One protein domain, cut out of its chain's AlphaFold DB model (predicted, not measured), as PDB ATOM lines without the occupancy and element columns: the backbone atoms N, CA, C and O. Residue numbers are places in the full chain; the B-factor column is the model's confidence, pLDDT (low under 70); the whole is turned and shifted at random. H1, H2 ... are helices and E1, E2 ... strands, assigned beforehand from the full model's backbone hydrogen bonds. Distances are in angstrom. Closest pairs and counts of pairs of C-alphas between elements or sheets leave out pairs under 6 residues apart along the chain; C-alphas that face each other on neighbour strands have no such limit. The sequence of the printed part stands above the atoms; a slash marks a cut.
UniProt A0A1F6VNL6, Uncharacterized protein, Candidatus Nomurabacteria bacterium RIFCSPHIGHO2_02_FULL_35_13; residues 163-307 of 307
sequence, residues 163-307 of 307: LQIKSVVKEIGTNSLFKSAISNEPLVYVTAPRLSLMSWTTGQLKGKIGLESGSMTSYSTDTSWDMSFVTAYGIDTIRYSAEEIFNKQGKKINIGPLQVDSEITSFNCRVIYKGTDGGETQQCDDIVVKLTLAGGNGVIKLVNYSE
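Overview. This is residues 163 to 307 of the 307 residues of an uncharacterized protein of Candidatus Nomurabacteria bacterium RIFCSPHIGHO2_02_FULL_35_13 (UniProt A0A1F6VNL6). This is a long, narrow sandwich of two strand sheets, face to face over part of its length: E2, E3, E6 and E7 make the smaller sheet, which covers the half of the larger, twisted sheet that holds E1 and E8. The long hairpin E9 and E10 runs through both halves of the larger sheet, the hairpin E4 and E5 extends its other half, and E11 and E12 turn across the sandwich end. The printed part has 145 residues with twelve named strands and one short helix, in the order E1 to E7, H1, E8 to E12, and is mostly strand; the smaller sheet runs E2 E3 E6 E7, all antiparallel, and the larger is branched, its neighbour pairs antiparallel. The whole is a rod of 61 by 26 by 22 A, only just compact, close to loose, with a radius of gyration of the C-alphas of 17.3 A.

Arrangement. Start at E1, residues 168 to 173, antiparallel to E10, residues 280 to 294; N 170 and O 291 are within hydrogen-bond range at 2.9 A. Next look for the hairpin E2, residues 178 to 181, and E3, residues 188 to 192, with N 178 and O 192 3.0 A apart. E4, residues 196 to 202, and E5, residues 205 to 212, form a hairpin, with N 198 and O 210 2.8 A apart; E5 bends by 65 degrees at residue 208. On the other side of E4 is E10, with N 197 and O 284 2.9 A apart. E6, residues 224 to 231, is antiparallel to E3, N 189 and O 230 being 2.8 A apart, and forms a hairpin with E7, residues 234 to 241, N 227 and O 238 being 2.8 A apart. H1, residues 242 to 246, stands at the larger sheet's level and only grazes the smaller; its O i to N i+4 pair is within hydrogen-bond range. E8, residues 250 to 255, E9, residues 258 to 274, and E10 form a meander, each strand the antiparallel neighbour of the one before; N 253 and O 260 are 2.9 A apart, as are N 263 and O 290. Between the sheets, the closest C-alphas of E7 and E8 are Gly 234 and Ile 255, at 5.8 A. E10 runs on into E11, residues 297 to 299, at 84 degrees, and E11 into E12, residues 302 to 306, at 79 degrees; both pair with no named strand.

Along the chain. Find C-alpha 168 at (32.473, -51.410, 3.773), where E1 begins. E9 runs 45.8 A from C-alpha 258 at (40.626, -49.697, 11.257), and E10 runs 40.8 A. E12 ends at C-alpha 306, at (25.831, -59.943, 22.329).

Size, cuts and confidence. The farthest C-alphas, those of Thr 276 and Val 299, are 61.2 A apart. The printed part has no cut, and the link E5 to E6 is long, with 11 residues. Look for pLDDT under 70 in 45 residues, among them 175 to 187 and 212 to 223; the mean of the printed part is 73.8.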
ATOM      1  N   LEU A 163      41.830 -60.637  10.928       67.50
ATOM      2  CA  LEU A 163      40.769 -60.230  10.014       67.50
ATOM      3  C   LEU A 163      41.319 -59.299   8.943       67.50
ATOM      4  O   LEU A 163      42.267 -58.552   9.190       67.50
ATOM      5  N   GLN A 164      40.673 -59.316   7.781       63.62
ATOM      6  CA  GLN A 164      40.837 -58.294   6.758       63.62
ATOM      7  C   GLN A 164      39.481 -57.659   6.483       63.62
ATOM      8  O   GLN A 164      38.632 -58.257   5.823       63.62
ATOM      9  N   ILE A 165      39.282 -56.430   6.956       65.81
ATOM     10  CA  ILE A 165      38.100 -55.660   6.564       65.81
ATOM     11  C   ILE A 165      38.370 -55.085   5.173       65.81
ATOM     12  O   ILE A 165      39.132 -54.130   5.009       65.81
ATOM     13  N   LYS A 166      37.739 -55.673   4.150       68.25
ATOM     14  CA  LYS A 166      37.579 -54.999   2.854       68.25
ATOM     15  C   LYS A 166      36.637 -53.819   3.049       68.25
ATOM     16  O   LYS A 166      35.705 -53.927   3.834       68.25
ATOM     17  N   SER A 167      36.887 -52.713   2.350       74.44
ATOM     18  CA  SER A 167      36.134 -51.472   2.541       74.44
ATOM     19  C   SER A 167      34.617 -51.716   2.563       74.44
ATOM     20  O   SER A 167      34.080 -52.274   1.606       74.44
ATOM     21  N   VAL A 168      33.933 -51.282   3.623       79.31
ATOM     22  CA  VAL A 168      32.473 -51.410   3.773       79.31
ATOM     23  C   VAL A 168      31.856 -50.023   3.848       79.31
ATOM     24  O   VAL A 168      32.344 -49.175   4.586       79.31
ATOM     25  N   VAL A 169      30.772 -49.797   3.106       82.81
ATOM     26  CA  VAL A 169      29.986 -48.559   3.169       82.81
ATOM     27  C   VAL A 169      28.570 -48.895   3.621       82.81
ATOM     28  O   VAL A 169      27.951 -49.811   3.076       82.81
ATOM     29  N   LYS A 170      28.047 -48.158   4.603       84.38
ATOM     30  CA  LYS A 170      26.697 -48.360   5.142       84.38
ATOM     31  C   LYS A 170      26.050 -47.041   5.530       84.38
ATOM     32  O   LYS A 170      26.689 -46.209   6.159       84.38
ATOM     33  N   GLU A 171      24.771 -46.888   5.214       84.44
ATOM     34  CA  GLU A 171      23.949 -45.779   5.702       84.44
ATOM     35  C   GLU A 171      23.096 -46.209   6.899       84.44
ATOM     36  O   GLU A 171      22.583 -47.334   6.944       84.44
ATOM     37  N   ILE A 172      22.978 -45.313   7.876       80.44
ATOM     38  CA  ILE A 172      22.314 -45.526   9.163       80.44
ATOM     39  C   ILE A 172      21.414 -44.331   9.470       80.44
ATOM     40  O   ILE A 172      21.875 -43.199   9.393       80.44
ATOM     41  N   GLY A 173      20.163 -44.582   9.863       78.19
ATOM     42  CA  GLY A 173      19.239 -43.557  10.362       78.19
ATOM     43  C   GLY A 173      19.166 -43.517  11.895       78.19
ATOM     44  O   GLY A 173      19.279 -44.555  12.547       78.19
ATOM     45  N   THR A 174      18.933 -42.334  12.472       71.19
ATOM     46  CA  THR A 174      18.953 -42.087  13.935       71.19
ATOM     47  C   THR A 174      17.572 -41.927  14.581       71.19
ATOM     48  O   THR A 174      17.440 -41.357  15.666       71.19
ATOM     49  N   ASN A 175      16.512 -42.397  13.925       66.38
ATOM     50  CA  ASN A 175      15.122 -42.186  14.349       66.38
ATOM     51  C   ASN A 175      14.730 -42.909  15.659       66.38
ATOM     52  O   ASN A 175      13.663 -42.674  16.227       66.38
ATOM     53  N   SER A 176      15.608 -43.776  16.160       60.00
ATOM     54  CA  SER A 176      15.491 -44.539  17.401       60.00
ATOM     55  C   SER A 176      16.888 -44.805  17.974       60.00
ATOM     56  O   SER A 176      17.888 -44.484  17.332       60.00
ATOM     57  N   LEU A 177      16.972 -45.360  19.193       62.53
ATOM     58  CA  LEU A 177      18.229 -45.899  19.724       62.53
ATOM     59  C   LEU A 177      18.741 -46.957  18.744       62.53
ATOM     60  O   LEU A 177      18.214 -48.067  18.683       62.53
ATOM     61  N   PHE A 178      19.739 -46.580  17.953       63.22
ATOM     62  CA  PHE A 178      20.217 -47.407  16.864       63.22
ATOM     63  C   PHE A 178      21.373 -48.274  17.349       63.22
ATOM     64  O   PHE A 178      22.360 -47.758  17.878       63.22
ATOM     65  N   LYS A 179      21.249 -49.586  17.127       65.06
ATOM     66  CA  LYS A 179      22.327 -50.570  17.263       65.06
ATOM     67  C   LYS A 179      22.330 -51.455  16.030       65.06
ATOM     68  O   LYS A 179      21.330 -52.105  15.736       65.06
ATOM     69  N   SER A 180      23.439 -51.492  15.301       63.34
ATOM     70  CA  SER A 180      23.548 -52.371  14.136       63.34
ATOM     71  C   SER A 180      24.965 -52.863  13.918       63.34
ATOM     72  O   SER A 180      25.933 -52.146  14.183       63.34
ATOM     73  N   ALA A 181      25.051 -54.093  13.414       67.88
ATOM     74  CA  ALA A 181      26.260 -54.648  12.841       67.88
ATOM     75  C   ALA A 181      26.403 -54.124  11.407       67.88
ATOM     76  O   ALA A 181      25.510 -54.288  10.573       67.88
ATOM     77  N   ILE A 182      27.525 -53.468  11.123       64.62
ATOM     78  CA  ILE A 182      27.753 -52.816   9.825       64.62
ATOM     79  C   ILE A 182      28.333 -53.785   8.783       64.62
ATOM     80  O   ILE A 182      28.299 -53.506   7.586       64.62
ATOM     81  N   SER A 183      28.804 -54.956   9.214       60.94
ATOM     82  CA  SER A 183      29.384 -55.985   8.355       60.94
ATOM     83  C   SER A 183      28.743 -57.352   8.620       60.94
ATOM     84  O   SER A 183      28.297 -57.633   9.731       60.94
ATOM     85  N   ASN A 184      28.736 -58.211   7.592       50.78
ATOM     86  CA  ASN A 184      28.403 -59.639   7.710       50.78
ATOM     87  C   ASN A 184      29.421 -60.405   8.577       50.78
ATOM     88  O   ASN A 184      29.203 -61.569   8.905       50.78
ATOM     89  N   GLU A 185      30.519 -59.750   8.954       51.62
ATOM     90  CA  GLU A 185      31.415 -60.178  10.017       51.62
ATOM     91  C   GLU A 185      31.121 -59.328  11.269       51.62
ATOM     92  O   GLU A 185      31.045 -58.102  11.156       51.62
ATOM     93  N   PRO A 186      30.939 -59.937  12.457       53.03
ATOM     94  CA  PRO A 186      30.335 -59.344  13.667       53.03
ATOM     95  C   PRO A 186      31.160 -58.235  14.356       53.03
ATOM     96  O   PRO A 186      31.094 -58.048  15.564       53.03
ATOM     97  N   LEU A 187      31.993 -57.504  13.625       65.44
ATOM     98  CA  LEU A 187      33.182 -56.863  14.177       65.44
ATOM     99  C   LEU A 187      33.130 -55.342  14.191       65.44
ATOM    100  O   LEU A 187      34.135 -54.727  14.532       65.44
ATOM    101  N   VAL A 188      31.994 -54.744  13.832       72.12
ATOM    102  CA  VAL A 188      31.715 -53.318  14.033       72.12
ATOM    103  C   VAL A 188      30.250 -53.162  14.426       72.12
ATOM    104  O   VAL A 188      29.360 -53.237  13.574       72.12
ATOM    105  N   TYR A 189      30.011 -52.937  15.715       76.62
ATOM    106  CA  TYR A 189      28.728 -52.476  16.228       76.62
ATOM    107  C   TYR A 189      28.775 -50.966  16.374       76.62
ATOM    108  O   TYR A 189      29.695 -50.424  16.987       76.62
ATOM    109  N   VAL A 190      27.764 -50.290  15.844       77.88
ATOM    110  CA  VAL A 190      27.603 -48.851  16.048       77.88
ATOM    111  C   VAL A 190      26.385 -48.605  16.897       77.88
ATOM    112  O   VAL A 190      25.305 -49.121  16.606       77.88
ATOM    113  N   THR A 191      26.591 -47.826  17.953       77.25
ATOM    114  CA  THR A 191      25.536 -47.348  18.837       77.25
ATOM    115  C   THR A 191      25.433 -45.842  18.700       77.25
ATOM    116  O   THR A 191      26.418 -45.131  18.906       77.25
ATOM    117  N   ALA A 192      24.237 -45.357  18.378       76.75
ATOM    118  CA  ALA A 192      23.959 -43.933  18.309       76.75
ATOM    119  C   ALA A 192      22.599 -43.624  18.960       76.75
ATOM    120  O   ALA A 192      21.603 -44.285  18.635       76.75
ATOM    121  N   PRO A 193      22.528 -42.662  19.898       71.94
ATOM    122  CA  PRO A 193      21.267 -42.275  20.511       71.94
ATOM    123  C   PRO A 193      20.394 -41.509  19.513       71.94
ATOM    124  O   PRO A 193      20.899 -40.869  18.584       71.94
ATOM    125  N   ARG A 194      19.078 -41.549  19.748       72.88
ATOM    126  CA  ARG A 194      18.113 -40.732  19.008       72.88
ATOM    127  C   ARG A 194      18.342 -39.264  19.347       72.88
ATOM    128  O   ARG A 194      18.516 -38.912  20.514       72.88
ATOM    129  N   LEU A 195      18.262 -38.409  18.338       75.69
ATOM    130  CA  LEU A 195      18.323 -36.965  18.518       75.69
ATOM    131  C   LEU A 195      17.422 -36.265  17.499       75.69
ATOM    132  O   LEU A 195      17.137 -36.827  16.438       75.69
ATOM    133  N   SER A 196      17.053 -35.031  17.819       73.00
ATOM    134  CA  SER A 196      16.441 -34.092  16.881       73.00
ATOM    135  C   SER A 196      17.257 -32.798  16.883       73.00
ATOM    136  O   SER A 196      17.713 -32.347  17.936       73.00
ATOM    137  N   LEU A 197      17.481 -32.209  15.708       75.50
ATOM    138  CA  LEU A 197      18.129 -30.900  15.583       75.50
ATOM    139  C   LEU A 197      17.068 -29.816  15.642       75.50
ATOM    140  O   LEU A 197      16.064 -29.895  14.938       75.50
ATOM    141  N   MET A 198      17.319 -28.772  16.416       74.56
ATOM    142  CA  MET A 198      16.487 -27.580  16.437       74.56
ATOM    143  C   MET A 198      17.261 -26.394  15.884       74.56
ATOM    144  O   MET A 198      18.377 -26.120  16.318       74.56
ATOM    145  N   SER A 199      16.658 -25.673  14.943       73.44
ATOM    146  CA  SER A 199      17.167 -24.396  14.448       73.44
ATOM    147  C   SER A 199      16.175 -23.294  14.795       73.44
ATOM    148  O   SER A 199      14.991 -23.399  14.460       73.44
ATOM    149  N   TRP A 200      16.652 -22.252  15.476       72.00
ATOM    150  CA  TRP A 200      15.856 -21.089  15.860       72.00
ATOM    151  C   TRP A 200      16.272 -19.865  15.052       72.00
ATOM    152  O   TRP A 200      17.444 -19.475  15.006       72.00
ATOM    153  N   THR A 201      15.279 -19.214  14.461       68.06
ATOM    154  CA  THR A 201      15.428 -17.942  13.759       68.06
ATOM    155  C   THR A 201      14.384 -16.943  14.246       68.06
ATOM    156  O   THR A 201      13.699 -16.334  13.441       68.06
ATOM    157  N   THR A 202      14.229 -16.739  15.556       55.06
ATOM    158  CA  THR A 202      13.294 -15.735  16.111       55.06
ATOM    159  C   THR A 202      14.009 -14.449  16.523       55.06
ATOM    160  O   THR A 202      15.175 -14.495  16.914       55.06
ATOM    161  N   GLY A 203      13.314 -13.304  16.440       57.09
ATOM    162  CA  GLY A 203      13.726 -11.933  16.790       57.09
ATOM    163  C   GLY A 203      15.170 -11.692  17.264       57.09
ATOM    164  O   GLY A 203      15.951 -11.064  16.546       57.09
ATOM    165  N   GLN A 204      15.519 -12.160  18.475       51.25
ATOM    166  CA  GLN A 204      16.825 -11.955  19.133       51.25
ATOM    167  C   GLN A 204      17.804 -13.148  19.071       51.25
ATOM    168  O   GLN A 204      18.986 -12.983  19.366       51.25
ATOM    169  N   LEU A 205      17.355 -14.343  18.682       53.12
ATOM    170  CA  LEU A 205      18.156 -15.570  18.588       53.12
ATOM    171  C   LEU A 205      18.279 -15.999  17.124       53.12
ATOM    172  O   LEU A 205      17.840 -17.077  16.734       53.12
ATOM    173  N   LYS A 206      18.857 -15.134  16.289       56.25
ATOM    174  CA  LYS A 206      19.069 -15.444  14.872       56.25
ATOM    175  C   LYS A 206      20.187 -16.477  14.719       56.25
ATOM    176  O   LYS A 206      21.335 -16.178  15.035       56.25
ATOM    177  N   GLY A 207      19.853 -17.658  14.202       60.75
ATOM    178  CA  GLY A 207      20.833 -18.632  13.716       60.75
ATOM    179  C   GLY A 207      21.427 -19.540  14.789       60.75
ATOM    180  O   GLY A 207      22.535 -20.037  14.608       60.75
ATOM    181  N   LYS A 208      20.726 -19.763  15.908       66.06
ATOM    182  CA  LYS A 208      21.158 -20.785  16.869       66.06
ATOM    183  C   LYS A 208      20.670 -22.157  16.426       66.06
ATOM    184  O   LYS A 208      19.502 -22.315  16.080       66.06
ATOM    185  N   ILE A 209      21.565 -23.136  16.496       68.81
ATOM    186  CA  ILE A 209      21.272 -24.547  16.262       68.81
ATOM    187  C   ILE A 209      21.566 -25.291  17.564       68.81
ATOM    188  O   ILE A 209      22.597 -25.059  18.194       68.81
ATOM    189  N   GLY A 210      20.655 -26.158  17.983       69.50
ATOM    190  CA  GLY A 210      20.785 -26.967  19.188       69.50
ATOM    191  C   GLY A 210      20.309 -28.394  18.963       69.50
ATOM    192  O   GLY A 210      19.721 -28.720  17.933       69.50
ATOM    193  N   LEU A 211      20.580 -29.249  19.944       70.19
ATOM    194  CA  LEU A 211      20.062 -30.612  19.994       70.19
ATOM    195  C   LEU A 211      18.907 -30.657  20.989       70.19
ATOM    196  O   LEU A 211      19.033 -30.154  22.106       70.19
ATOM    197  N   GLU A 212      17.797 -31.267  20.591       64.88
ATOM    198  CA  GLU A 212      16.686 -31.564  21.489       64.88
ATOM    199  C   GLU A 212      16.876 -32.956  22.104       64.88
ATOM    200  O   GLU A 212      17.219 -33.928  21.419       64.88
ATOM    201  N   SER A 213      16.670 -33.054  23.419       51.75
ATOM    202  CA  SER A 213      16.885 -34.278  24.185       51.75
ATOM    203  C   SER A 213      15.806 -35.321  23.881       51.75
ATOM    204  O   SER A 213      14.745 -35.330  24.502       51.75
ATOM    205  N   GLY A 214      16.090 -36.230  22.947       49.72
ATOM    206  CA  GLY A 214      15.296 -37.446  22.743       49.72
ATOM    207  C   GLY A 214      15.740 -38.615  23.631       49.72
ATOM    208  O   GLY A 214      14.902 -39.384  24.091       49.72
ATOM    209  N   SER A 215      17.053 -38.755  23.875       44.72
ATOM    210  CA  SER A 215      17.641 -39.791  24.747       44.72
ATOM    211  C   SER A 215      19.156 -39.619  24.989       44.72
ATOM    212  O   SER A 215      19.897 -40.601  25.048       44.72
ATOM    213  N   MET A 216      19.657 -38.384  25.146       42.97
ATOM    214  CA  MET A 216      21.026 -38.168  25.644       42.97
ATOM    215  C   MET A 216      21.076 -38.511  27.140       42.97
ATOM    216  O   MET A 216      20.710 -37.703  27.985       42.97
ATOM    217  N   THR A 217      21.505 -39.725  27.479       36.59
ATOM    218  CA  THR A 217      21.710 -40.173  28.870       36.59
ATOM    219  C   THR A 217      23.046 -39.729  29.470       36.59
ATOM    220  O   THR A 217      23.448 -40.253  30.507       36.59
ATOM    221  N   SER A 218      23.734 -38.744  28.886       34.91
ATOM    222  CA  SER A 218      24.788 -38.020  29.594       34.91
ATOM    223  C   SER A 218      24.306 -36.605  29.884       34.91
ATOM    224  O   SER A 218      23.922 -35.853  28.988       34.91
ATOM    225  N   TYR A 219      24.302 -36.247  31.168       30.72
ATOM    226  CA  TYR A 219      24.238 -34.860  31.611       30.72
ATOM    227  C   TYR A 219      25.537 -34.176  31.177       30.72
ATOM    228  O   TYR A 219      26.468 -34.018  31.962       30.72
ATOM    229  N   SER A 220      25.625 -33.844  29.895       35.72
ATOM    230  CA  SER A 220      26.653 -32.977  29.354       35.72
ATOM    231  C   SER A 220      26.012 -31.621  29.112       35.72
ATOM    232  O   SER A 220      25.018 -31.509  28.397       35.72
ATOM    233  N   THR A 221      26.580 -30.576  29.707       38.28
ATOM    234  CA  THR A 221      26.287 -29.187  29.328       38.28
ATOM    235  C   THR A 221      26.669 -28.899  27.874       38.28
ATOM    236  O   THR A 221      26.245 -27.884  27.325       38.28
ATOM    237  N   ASP A 222      27.434 -29.798  27.245       47.25
ATOM    238  CA  ASP A 222      27.794 -29.725  25.840       47.25
ATOM    239  C   ASP A 222      26.712 -30.414  25.002       47.25
ATOM    240  O   ASP A 222      26.488 -31.623  25.096       47.25
ATOM    241  N   THR A 223      26.041 -29.626  24.163       65.56
ATOM    242  CA  THR A 223      25.071 -30.049  23.144       65.56
ATOM    243  C   THR A 223      25.763 -30.868  22.048       65.56
ATOM    244  O   THR A 223      25.949 -30.392  20.922       65.56
ATOM    245  N   SER A 224      26.191 -32.084  22.380       75.25
ATOM    246  CA  SER A 224      26.936 -32.955  21.478       75.25
ATOM    247  C   SER A 224      26.317 -34.341  21.337       75.25
ATOM    248  O   SER A 224      25.904 -34.955  22.314       75.25
ATOM    249  N   TRP A 225      26.308 -34.857  20.117       79.75
ATOM    250  CA  TRP A 225      25.866 -36.193  19.772       79.75
ATOM    251  C   TRP A 225      27.044 -37.152  19.640       79.75
ATOM    252  O   TRP A 225      27.947 -36.924  18.836       79.75
ATOM    253  N   ASP A 226      27.003 -38.243  20.398       82.25
ATOM    254  CA  ASP A 226      28.071 -39.236  20.449       82.25
ATOM    255  C   ASP A 226      27.662 -40.518  19.716       82.25
ATOM    256  O   ASP A 226      26.718 -41.210  20.105       82.25
ATOM    257  N   MET A 227      28.411 -40.861  18.670       81.94
ATOM    258  CA  MET A 227      28.331 -42.142  17.972       81.94
ATOM    259  C   MET A 227      29.464 -43.042  18.448       81.94
ATOM    260  O   MET A 227      30.633 -42.742  18.211       81.94
ATOM    261  N   SER A 228      29.127 -44.148  19.105       82.62
ATOM    262  CA  SER A 228      30.117 -45.087  19.640       82.62
ATOM    263  C   SER A 228      30.271 -46.299  18.731       82.62
ATOM    264  O   SER A 228      29.287 -46.884  18.273       82.62
ATOM    265  N   PHE A 229      31.516 -46.692  18.503       81.00
ATOM    266  CA  PHE A 229      31.931 -47.784  17.639       81.00
ATOM    267  C   PHE A 229      32.594 -48.848  18.502       81.00
ATOM    268  O   PHE A 229      33.621 -48.594  19.120       81.00
ATOM    269  N   VAL A 230      32.028 -50.048  18.529       79.00
ATOM    270  CA  VAL A 230      32.635 -51.221  19.159       79.00
ATOM    271  C   VAL A 230      33.164 -52.102  18.042       79.00
ATOM    272  O   VAL A 230      32.383 -52.625  17.247       79.00
ATOM    273  N   THR A 231      34.485 -52.240  17.956       78.06
ATOM    274  CA  THR A 231      35.136 -52.948  16.850       78.06
ATOM    275  C   THR A 231      36.002 -54.110  17.310       78.06
ATOM    276  O   THR A 231      36.369 -54.206  18.481       78.06
ATOM    277  N   ALA A 232      36.428 -54.938  16.354       75.00
ATOM    278  CA  ALA A 232      37.488 -55.923  16.551       75.00
ATOM    279  C   ALA A 232      38.755 -55.344  17.195       75.00
ATOM    280  O   ALA A 232      39.465 -56.083  17.857       75.00
ATOM    281  N   TYR A 233      39.081 -54.066  17.009       71.81
ATOM    282  CA  TYR A 233      40.379 -53.499  17.396       71.81
ATOM    283  C   TYR A 233      40.332 -52.642  18.668       71.81
ATOM    284  O   TYR A 233      41.379 -52.307  19.241       71.81
ATOM    285  N   GLY A 234      39.125 -52.314  19.124       72.38
ATOM    286  CA  GLY A 234      38.874 -51.428  20.250       72.38
ATOM    287  C   GLY A 234      37.517 -50.745  20.144       72.38
ATOM    288  O   GLY A 234      36.721 -51.038  19.249       72.38
ATOM    289  N   ILE A 235      37.280 -49.826  21.070       75.81
ATOM    290  CA  ILE A 235      36.070 -49.016  21.147       75.81
ATOM    291  C   ILE A 235      36.496 -47.567  21.017       75.81
ATOM    292  O   ILE A 235      37.509 -47.181  21.599       75.81
ATOM    293  N   ASP A 236      35.737 -46.793  20.258       79.88
ATOM    294  CA  ASP A 236      35.973 -45.362  20.136       79.88
ATOM    295  C   ASP A 236      34.677 -44.620  19.799       79.88
ATOM    296  O   ASP A 236      33.678 -45.243  19.430       79.88
ATOM    297  N   THR A 237      34.682 -43.298  19.921       83.06
ATOM    298  CA  THR A 237      33.481 -42.472  19.775       83.06
ATOM    299  C   THR A 237      33.758 -41.250  18.912       83.06
ATOM    300  O   THR A 237      34.673 -40.471  19.172       83.06
ATOM    301  N   ILE A 238      32.910 -41.027  17.908       87.00
ATOM    302  CA  ILE A 238      32.856 -39.757  17.186       87.00
ATOM    303  C   ILE A 238      31.814 -38.873  17.861       87.00
ATOM    304  O   ILE A 238      30.648 -39.245  17.970       87.00
ATOM    305  N   ARG A 239      32.239 -37.678  18.264       86.56
ATOM    306  CA  ARG A 239      31.366 -36.636  18.806       86.56
ATOM    307  C   ARG A 239      31.051 -35.597  17.744       86.56
ATOM    308  O   ARG A 239      31.980 -35.084  17.125       86.56
ATOM    309  N   TYR A 240      29.788 -35.219  17.597       85.69
ATOM    310  CA  TYR A 240      29.334 -34.109  16.762       85.69
ATOM    311  C   TYR A 240      28.657 -33.028  17.603       85.69
ATOM    312  O   TYR A 240      27.838 -33.336  18.457       85.69
ATOM    313  N   SER A 241      28.933 -31.758  17.345       84.19
ATOM    314  CA  SER A 241      28.107 -30.649  17.828       84.19
ATOM    315  C   SER A 241      26.892 -30.432  16.922       84.19
ATOM    316  O   SER A 241      26.879 -30.856  15.765       84.19
ATOM    317  N   ALA A 242      25.874 -29.731  17.426       81.81
ATOM    318  CA  ALA A 242      24.676 -29.402  16.649       81.81
ATOM    319  C   ALA A 242      25.003 -28.683  15.321       81.81
ATOM    320  O   ALA A 242      24.415 -28.987  14.282       81.81
ATOM    321  N   GLU A 243      25.980 -27.771  15.345       81.38
ATOM    322  CA  GLU A 243      26.445 -27.034  14.168       81.38
ATOM    323  C   GLU A 243      27.144 -27.946  13.151       81.38
ATOM    324  O   GLU A 243      26.897 -27.841  11.951       81.38
ATOM    325  N   GLU A 244      27.975 -28.884  13.610       86.88
ATOM    326  CA  GLU A 244      28.654 -29.837  12.725       86.88
ATOM    327  C   GLU A 244      27.658 -30.760  12.012       86.88
ATOM    328  O   GLU A 244      27.831 -31.038  10.825       86.88
ATOM    329  N   ILE A 245      26.594 -31.191  12.701       86.75
ATOM    330  CA  ILE A 245      25.536 -32.004  12.087       86.75
ATOM    331  C   ILE A 245      24.766 -31.175  11.057       86.75
ATOM    332  O   ILE A 245      24.580 -31.629   9.929       86.75
ATOM    333  N   PHE A 246      24.356 -29.952  11.410       83.81
ATOM    334  CA  PHE A 246      23.615 -29.071  10.504       83.81
ATOM    335  C   PHE A 246      24.414 -28.731   9.238       83.81
ATOM    336  O   PHE A 246      23.873 -28.736   8.134       83.81
ATOM    337  N   ASN A 247      25.723 -28.520   9.388       86.12
ATOM    338  CA  ASN A 247      26.652 -28.280   8.284       86.12
ATOM    339  C   ASN A 247      27.099 -29.565   7.565       86.12
ATOM    340  O   ASN A 247      27.967 -29.502   6.694       86.12
ATOM    341  N   LYS A 248      26.525 -30.722   7.916       90.19
ATOM    342  CA  LYS A 248      26.814 -32.035   7.325       90.19
ATOM    343  C   LYS A 248      28.298 -32.410   7.326       90.19
ATOM    344  O   LYS A 248      28.820 -32.971   6.363       90.19
ATOM    345  N   GLN A 249      29.008 -32.072   8.397       90.00
ATOM    346  CA  GLN A 249      30.443 -32.311   8.457       90.00
ATOM    347  C   GLN A 249      30.765 -33.804   8.557       90.00
ATOM    348  O   GLN A 249      30.108 -34.564   9.270       90.00
ATOM    349  N   GLY A 250      31.816 -34.218   7.852       92.38
ATOM    350  CA  GLY A 250      32.399 -35.545   7.986       92.38
ATOM    351  C   GLY A 250      33.445 -35.589   9.100       92.38
ATOM    352  O   GLY A 250      34.203 -34.637   9.283       92.38
ATOM    353  N   LYS A 251      33.523 -36.707   9.822       93.88
ATOM    354  CA  LYS A 251      34.564 -36.983  10.818       93.88
ATOM    355  C   LYS A 251      35.201 -38.336  10.567       93.88
ATOM    356  O   LYS A 251      34.603 -39.211   9.949       93.88
ATOM    357  N   LYS A 252      36.435 -38.487  11.036       92.00
ATOM    358  CA  LYS A 252      37.232 -39.698  10.860       92.00
ATOM    359  C   LYS A 252      37.824 -40.110  12.193       92.00
ATOM    360  O   LYS A 252      38.266 -39.245  12.950       92.00
ATOM    361  N   ILE A 253      37.854 -41.407  12.458       88.50
ATOM    362  CA  ILE A 253      38.476 -41.969  13.654       88.50
ATOM    363  C   ILE A 253      39.232 -43.248  13.313       88.50
ATOM    364  O   ILE A 253      38.853 -43.976  12.397       88.50
ATOM    365  N   ASN A 254      40.317 -43.504  14.043       84.38
ATOM    366  CA  ASN A 254      41.142 -44.691  13.865       84.38
ATOM    367  C   ASN A 254      41.037 -45.568  15.107       84.38
ATOM    368  O   ASN A 254      41.504 -45.193  16.181       84.38
ATOM    369  N   ILE A 255      40.477 -46.759  14.936       78.81
ATOM    370  CA  ILE A 255      40.319 -47.752  15.990       78.81
ATOM    371  C   ILE A 255      41.338 -48.854  15.719       78.81
ATOM    372  O   ILE A 255      41.085 -49.823  15.001       78.81
ATOM    373  N   GLY A 256      42.556 -48.657  16.223       75.50
ATOM    374  CA  GLY A 256      43.703 -49.481  15.836       75.50
ATOM    375  C   GLY A 256      43.996 -49.356  14.328       75.50
ATOM    376  O   GLY A 256      44.150 -48.233  13.852       75.50
ATOM    377  N   PRO A 257      44.096 -50.465  13.568       76.81
ATOM    378  CA  PRO A 257      44.322 -50.433  12.122       76.81
ATOM    379  C   PRO A 257      43.057 -50.134  11.296       76.81
ATOM    380  O   PRO A 257      43.155 -50.084  10.070       76.81
ATOM    381  N   LEU A 258      41.887 -49.994  11.930       81.00
ATOM    382  CA  LEU A 258      40.626 -49.697  11.257       81.00
ATOM    383  C   LEU A 258      40.363 -48.198  11.222       81.00
ATOM    384  O   LEU A 258      40.259 -47.568  12.272       81.00
ATOM    385  N   GLN A 259      40.185 -47.649  10.024       87.88
ATOM    386  CA  GLN A 259      39.697 -46.290   9.841       87.88
ATOM    387  C   GLN A 259      38.178 -46.313   9.651       87.88
ATOM    388  O   GLN A 259      37.644 -47.069   8.835       87.88
ATOM    389  N   VAL A 260      37.487 -45.458  10.399       88.88
ATOM    390  CA  VAL A 260      36.054 -45.215  10.258       88.88
ATOM    391  C   VAL A 260      35.851 -43.768   9.837       88.88
ATOM    392  O   VAL A 260      36.152 -42.843  10.589       88.88
ATOM    393  N   ASP A 261      35.321 -43.579   8.636       91.94
ATOM    394  CA  ASP A 261      34.866 -42.289   8.135       91.94
ATOM    395  C   ASP A 261      33.345 -42.204   8.319       91.94
ATOM    396  O   ASP A 261      32.613 -43.110   7.922       91.94
ATOM    397  N   SER A 262      32.868 -41.119   8.917       92.19
ATOM    398  CA  SER A 262      31.461 -40.866   9.217       92.19
ATOM    399  C   SER A 262      31.022 -39.547   8.603       92.19
ATOM    400  O   SER A 262      31.607 -38.504   8.885       92.19
ATOM    401  N   GLU A 263      29.990 -39.580   7.769       93.31
ATOM    402  CA  GLU A 263      29.489 -38.433   7.014       93.31
ATOM    403  C   GLU A 263      27.978 -38.299   7.205       93.31
ATOM    404  O   GLU A 263      27.231 -39.242   6.954       93.31
ATOM    405  N   ILE A 264      27.512 -37.122   7.624       90.94
ATOM    406  CA  ILE A 264      26.077 -36.826   7.683       90.94
ATOM    407  C   ILE A 264      25.584 -36.544   6.261       90.94
ATOM    408  O   ILE A 264      25.975 -35.551   5.653       90.94
ATOM    409  N   THR A 265      24.711 -37.384   5.714       90.00
ATOM    410  CA  THR A 265      24.270 -37.251   4.316       90.00
ATOM    411  C   THR A 265      22.978 -36.449   4.199       90.00
ATOM    412  O   THR A 265      22.851 -35.551   3.351       90.00
ATOM    413  N   SER A 266      22.011 -36.708   5.075       87.50
ATOM    414  CA  SER A 266      20.704 -36.054   5.032       87.50
ATOM    415  C   SER A 266      20.004 -36.029   6.388       87.50
ATOM    416  O   SER A 266      20.367 -36.737   7.320       87.50
ATOM    417  N   PHE A 267      19.017 -35.147   6.488       87.19
ATOM    418  CA  PHE A 267      18.016 -35.071   7.548       87.19
ATOM    419  C   PHE A 267      16.856 -34.234   7.007       87.19
ATOM    420  O   PHE A 267      17.057 -33.384   6.132       87.19
ATOM    421  N   ASN A 268      15.650 -34.470   7.517       82.88
ATOM    422  CA  ASN A 268      14.450 -33.769   7.067       82.88
ATOM    423  C   ASN A 268      13.976 -32.799   8.142       82.88
ATOM    424  O   ASN A 268      13.678 -33.215   9.258       82.88
ATOM    425  N   CYS A 269      13.870 -31.518   7.789       84.19
ATOM    426  CA  CYS A 269      13.433 -30.463   8.697       84.19
ATOM    427  C   CYS A 269      11.964 -30.096   8.463       84.19
ATOM    428  O   CYS A 269      11.536 -29.906   7.323       84.19
ATOM    429  N   ARG A 270      11.201 -29.931   9.545       85.56
ATOM    430  CA  ARG A 270       9.844 -29.370   9.535       85.56
ATOM    431  C   ARG A 270       9.785 -28.106  10.380       85.56
ATOM    432  O   ARG A 270      10.394 -28.042  11.445       85.56
ATOM    433  N   VAL A 271       9.030 -27.107   9.932       85.25
ATOM    434  CA  VAL A 271       8.750 -25.923  10.752       85.25
ATOM    435  C   VAL A 271       7.738 -26.310  11.828       85.25
ATOM    436  O   VAL A 271       6.637 -26.747  11.504       85.25
ATOM    437  N   ILE A 272       8.109 -26.147  13.097       84.69
ATOM    438  CA  ILE A 272       7.247 -26.441  14.254       84.69
ATOM    439  C   ILE A 272       6.657 -25.178  14.886       84.69
ATOM    440  O   ILE A 272       5.669 -25.253  15.610       84.69
ATOM    441  N   TYR A 273       7.231 -24.009  14.594       82.25
ATOM    442  CA  TYR A 273       6.724 -22.724  15.063       82.25
ATOM    443  C   TYR A 273       7.041 -21.610  14.063       82.25
ATOM    444  O   TYR A 273       8.146 -21.561  13.520       82.25
ATOM    445  N   LYS A 274       6.079 -20.705  13.851       82.94
ATOM    446  CA  LYS A 274       6.245 -19.463  13.086       82.94
ATOM    447  C   LYS A 274       5.860 -18.280  13.967       82.94
ATOM    448  O   LYS A 274       4.716 -18.183  14.408       82.94
ATOM    449  N   GLY A 275       6.824 -17.412  14.234       72.94
ATOM    450  CA  GLY A 275       6.646 -16.171  14.971       72.94
ATOM    451  C   GLY A 275       5.962 -15.105  14.121       72.94
ATOM    452  O   GLY A 275       6.092 -15.060  12.898       72.94
ATOM    453  N   THR A 276       5.238 -14.207  14.784       71.75
ATOM    454  CA  THR A 276       4.576 -13.055  14.149       71.75
ATOM    455  C   THR A 276       5.563 -12.019  13.604       71.75
ATOM    456  O   THR A 276       5.180 -11.159  12.819       71.75
ATOM    457  N   ASP A 277       6.829 -12.097  14.012       72.94
ATOM    458  CA  ASP A 277       7.960 -11.285  13.554       72.94
ATOM    459  C   ASP A 277       8.669 -11.870  12.315       72.94
ATOM    460  O   ASP A 277       9.701 -11.351  11.890       72.94
ATOM    461  N   GLY A 278       8.131 -12.952  11.739       71.62
ATOM    462  CA  GLY A 278       8.733 -13.669  10.614       71.62
ATOM    463  C   GLY A 278       9.807 -14.678  11.025       71.62
ATOM    464  O   GLY A 278      10.454 -15.251  10.150       71.62
ATOM    465  N   GLY A 279      10.010 -14.902  12.326       77.12
ATOM    466  CA  GLY A 279      10.924 -15.930  12.797       77.12
ATOM    467  C   GLY A 279      10.360 -17.344  12.694       77.12
ATOM    468  O   GLY A 279       9.150 -17.542  12.779       77.12
ATOM    469  N   GLU A 280      11.220 -18.350  12.548       81.75
ATOM    470  CA  GLU A 280      10.792 -19.752  12.469       81.75
ATOM    471  C   GLU A 280      11.581 -20.633  13.451       81.75
ATOM    472  O   GLU A 280      12.704 -20.332  13.854       81.75
ATOM    473  N   THR A 281      10.974 -21.732  13.897       77.81
ATOM    474  CA  THR A 281      11.691 -22.831  14.555       77.81
ATOM    475  C   THR A 281      11.505 -24.084  13.727       77.81
ATOM    476  O   THR A 281      10.373 -24.476  13.432       77.81
ATOM    477  N   GLN A 282      12.619 -24.699  13.352       80.06
ATOM    478  CA  GLN A 282      12.650 -25.922  12.565       80.06
ATOM    479  C   GLN A 282      13.169 -27.069  13.422       80.06
ATOM    480  O   GLN A 282      14.139 -26.898  14.155       80.06
ATOM    481  N   GLN A 283      12.523 -28.226  13.311       82.75
ATOM    482  CA  GLN A 283      12.951 -29.478  13.920       82.75
ATOM    483  C   GLN A 283      13.344 -30.441  12.802       82.75
ATOM    484  O   GLN A 283      12.527 -30.701  11.916       82.75
ATOM    485  N   CYS A 284      14.575 -30.944  12.827       81.25
ATOM    486  CA  CYS A 284      15.060 -31.939  11.881       81.25
ATOM    487  C   CYS A 284      15.216 -33.298  12.559       81.25
ATOM    488  O   CYS A 284      15.932 -33.418  13.555       81.25
ATOM    489  N   ASP A 285      14.554 -34.298  11.989       79.81
ATOM    490  CA  ASP A 285      14.575 -35.691  12.435       79.81
ATOM    491  C   ASP A 285      15.288 -36.572  11.391       79.81
ATOM    492  O   ASP A 285      15.670 -36.103  10.312       79.81
ATOM    493  N   ASP A 286      15.438 -37.860  11.715       77.75
ATOM    494  CA  ASP A 286      15.938 -38.907  10.815       77.75
ATOM    495  C   ASP A 286      17.298 -38.573  10.191       77.75
ATOM    496  O   ASP A 286      17.474 -38.613   8.972       77.75
ATOM    497  N   ILE A 287      18.277 -38.235  11.031       84.50
ATOM    498  CA  ILE A 287      19.635 -37.958  10.562       84.50
ATOM    499  C   ILE A 287      20.212 -39.240   9.977       84.50
ATOM    500  O   ILE A 287      20.256 -40.281  10.634       84.50
ATOM    501  N   VAL A 288      20.632 -39.156   8.720       87.62
ATOM    502  CA  VAL A 288      21.261 -40.247   7.989       87.62
ATOM    503  C   VAL A 288      22.763 -40.039   8.011       87.62
ATOM    504  O   VAL A 288      23.273 -38.987   7.617       87.62
ATOM    505  N   VAL A 289      23.472 -41.064   8.468       88.81
ATOM    506  CA  VAL A 289      24.929 -41.100   8.512       88.81
ATOM    507  C   VAL A 289      25.433 -42.207   7.614       88.81
ATOM    508  O   VAL A 289      25.063 -43.373   7.764       88.81
ATOM    509  N   LYS A 290      26.313 -41.842   6.693       90.38
ATOM    510  CA  LYS A 290      27.090 -42.768   5.889       90.38
ATOM    511  C   LYS A 290      28.395 -43.064   6.603       90.38
ATOM    512  O   LYS A 290      29.206 -42.177   6.853       90.38
ATOM    513  N   LEU A 291      28.603 -44.335   6.895       89.81
ATOM    514  CA  LEU A 291      29.831 -44.855   7.460       89.81
ATOM    515  C   LEU A 291      30.617 -45.582   6.382       89.81
ATOM    516  O   LEU A 291      30.076 -46.435   5.679       89.81
ATOM    517  N   THR A 292      31.897 -45.253   6.276       87.62
ATOM    518  CA  THR A 292      32.865 -45.956   5.439       87.62
ATOM    519  C   THR A 292      33.955 -46.520   6.335       87.62
ATOM    520  O   THR A 292      34.675 -45.788   7.005       87.62
ATOM    521  N   LEU A 293      34.054 -47.841   6.363       84.94
ATOM    522  CA  LEU A 293      35.054 -48.599   7.101       84.94
ATOM    523  C   LEU A 293      36.141 -48.997   6.111       84.94
ATOM    524  O   LEU A 293      35.828 -49.677   5.134       84.94
ATOM    525  N   ALA A 294      37.387 -48.587   6.335       82.69
ATOM    526  CA  ALA A 294      38.494 -48.882   5.430       82.69
ATOM    527  C   ALA A 294      39.793 -49.146   6.193       82.69
ATOM    528  O   ALA A 294      40.052 -48.544   7.230       82.69
ATOM    529  N   GLY A 295      40.626 -50.036   5.643       71.12
ATOM    530  CA  GLY A 295      41.848 -50.476   6.311       71.12
ATOM    531  C   GLY A 295      41.524 -51.336   7.530       71.12
ATOM    532  O   GLY A 295      40.566 -51.099   8.253       71.12
ATOM    533  N   GLY A 296      42.263 -52.414   7.731       65.56
ATOM    534  CA  GLY A 296      41.982 -53.308   8.845       65.56
ATOM    535  C   GLY A 296      42.671 -54.631   8.653       65.56
ATOM    536  O   GLY A 296      41.993 -55.640   8.513       65.56
ATOM    537  N   ASN A 297      44.003 -54.592   8.616       62.72
ATOM    538  CA  ASN A 297      44.836 -55.777   8.742       62.72
ATOM    539  C   ASN A 297      45.487 -55.710  10.120       62.72
ATOM    540  O   ASN A 297      46.311 -54.830  10.377       62.72
ATOM    541  N   GLY A 298      45.112 -56.613  11.016       62.53
ATOM    542  CA  GLY A 298      45.709 -56.645  12.341       62.53
ATOM    543  C   GLY A 298      45.135 -57.729  13.234       62.53
ATOM    544  O   GLY A 298      44.200 -58.443  12.874       62.53
ATOM    545  N   VAL A 299      45.728 -57.832  14.418       63.09
ATOM    546  CA  VAL A 299      45.270 -58.729  15.478       63.09
ATOM    547  C   VAL A 299      43.925 -58.243  16.004       63.09
ATOM    548  O   VAL A 299      43.807 -57.107  16.472       63.09
ATOM    549  N   ILE A 300      42.922 -59.115  15.946       66.75
ATOM    550  CA  ILE A 300      41.613 -58.878  16.548       66.75
ATOM    551  C   ILE A 300      41.745 -58.919  18.071       66.75
ATOM    552  O   ILE A 300      42.324 -59.848  18.627       66.75
ATOM    553  N   LYS A 301      41.157 -57.931  18.741       71.75
ATOM    554  CA  LYS A 301      40.893 -57.904  20.179       71.75
ATOM    555  C   LYS A 301      39.487 -58.369  20.535       71.75
ATOM    556  O   LYS A 301      39.347 -58.989  21.568       71.75
ATOM    557  N   LEU A 302      38.451 -58.129  19.730       73.38
ATOM    558  CA  LEU A 302      37.061 -58.517  20.036       73.38
ATOM    559  C   LEU A 302      36.488 -59.458  18.968       73.38
ATOM    560  O   LEU A 302      36.563 -59.143  17.790       73.38
ATOM    561  N   VAL A 303      35.903 -60.591  19.371       70.62
ATOM    562  CA  VAL A 303      35.437 -61.662  18.464       70.62
ATOM    563  C   VAL A 303      33.910 -61.787  18.434       70.62
ATOM    564  O   VAL A 303      33.345 -62.092  17.388       70.62
ATOM    565  N   ASN A 304      33.230 -61.553  19.560       76.00
ATOM    566  CA  ASN A 304      31.767 -61.576  19.645       76.00
ATOM    567  C   ASN A 304      31.281 -60.624  20.746       76.00
ATOM    568  O   ASN A 304      31.872 -60.581  21.826       76.00
ATOM    569  N   TYR A 305      30.182 -59.916  20.499       75.94
ATOM    570  CA  TYR A 305      29.473 -59.134  21.506       75.94
ATOM    571  C   TYR A 305      27.966 -59.286  21.299       75.94
ATOM    572  O   TYR A 305      27.427 -58.921  20.256       75.94
ATOM    573  N   SER A 306      27.286 -59.840  22.301       71.56
ATOM    574  CA  SER A 306      25.831 -59.943  22.329       71.56
ATOM    575  C   SER A 306      25.275 -59.284  23.580       71.56
ATOM    576  O   SER A 306      25.762 -59.505  24.698       71.56
ATOM    577  N   GLU A 307      24.245 -58.478  23.356       68.00
ATOM    578  CA  GLU A 307      23.474 -57.823  24.402       68.00
ATOM    579  C   GLU A 307      22.245 -58.624  24.825       68.00
ATOM    580  O   GLU A 307      21.669 -59.347  23.978       68.00
TER     581      GLU A 307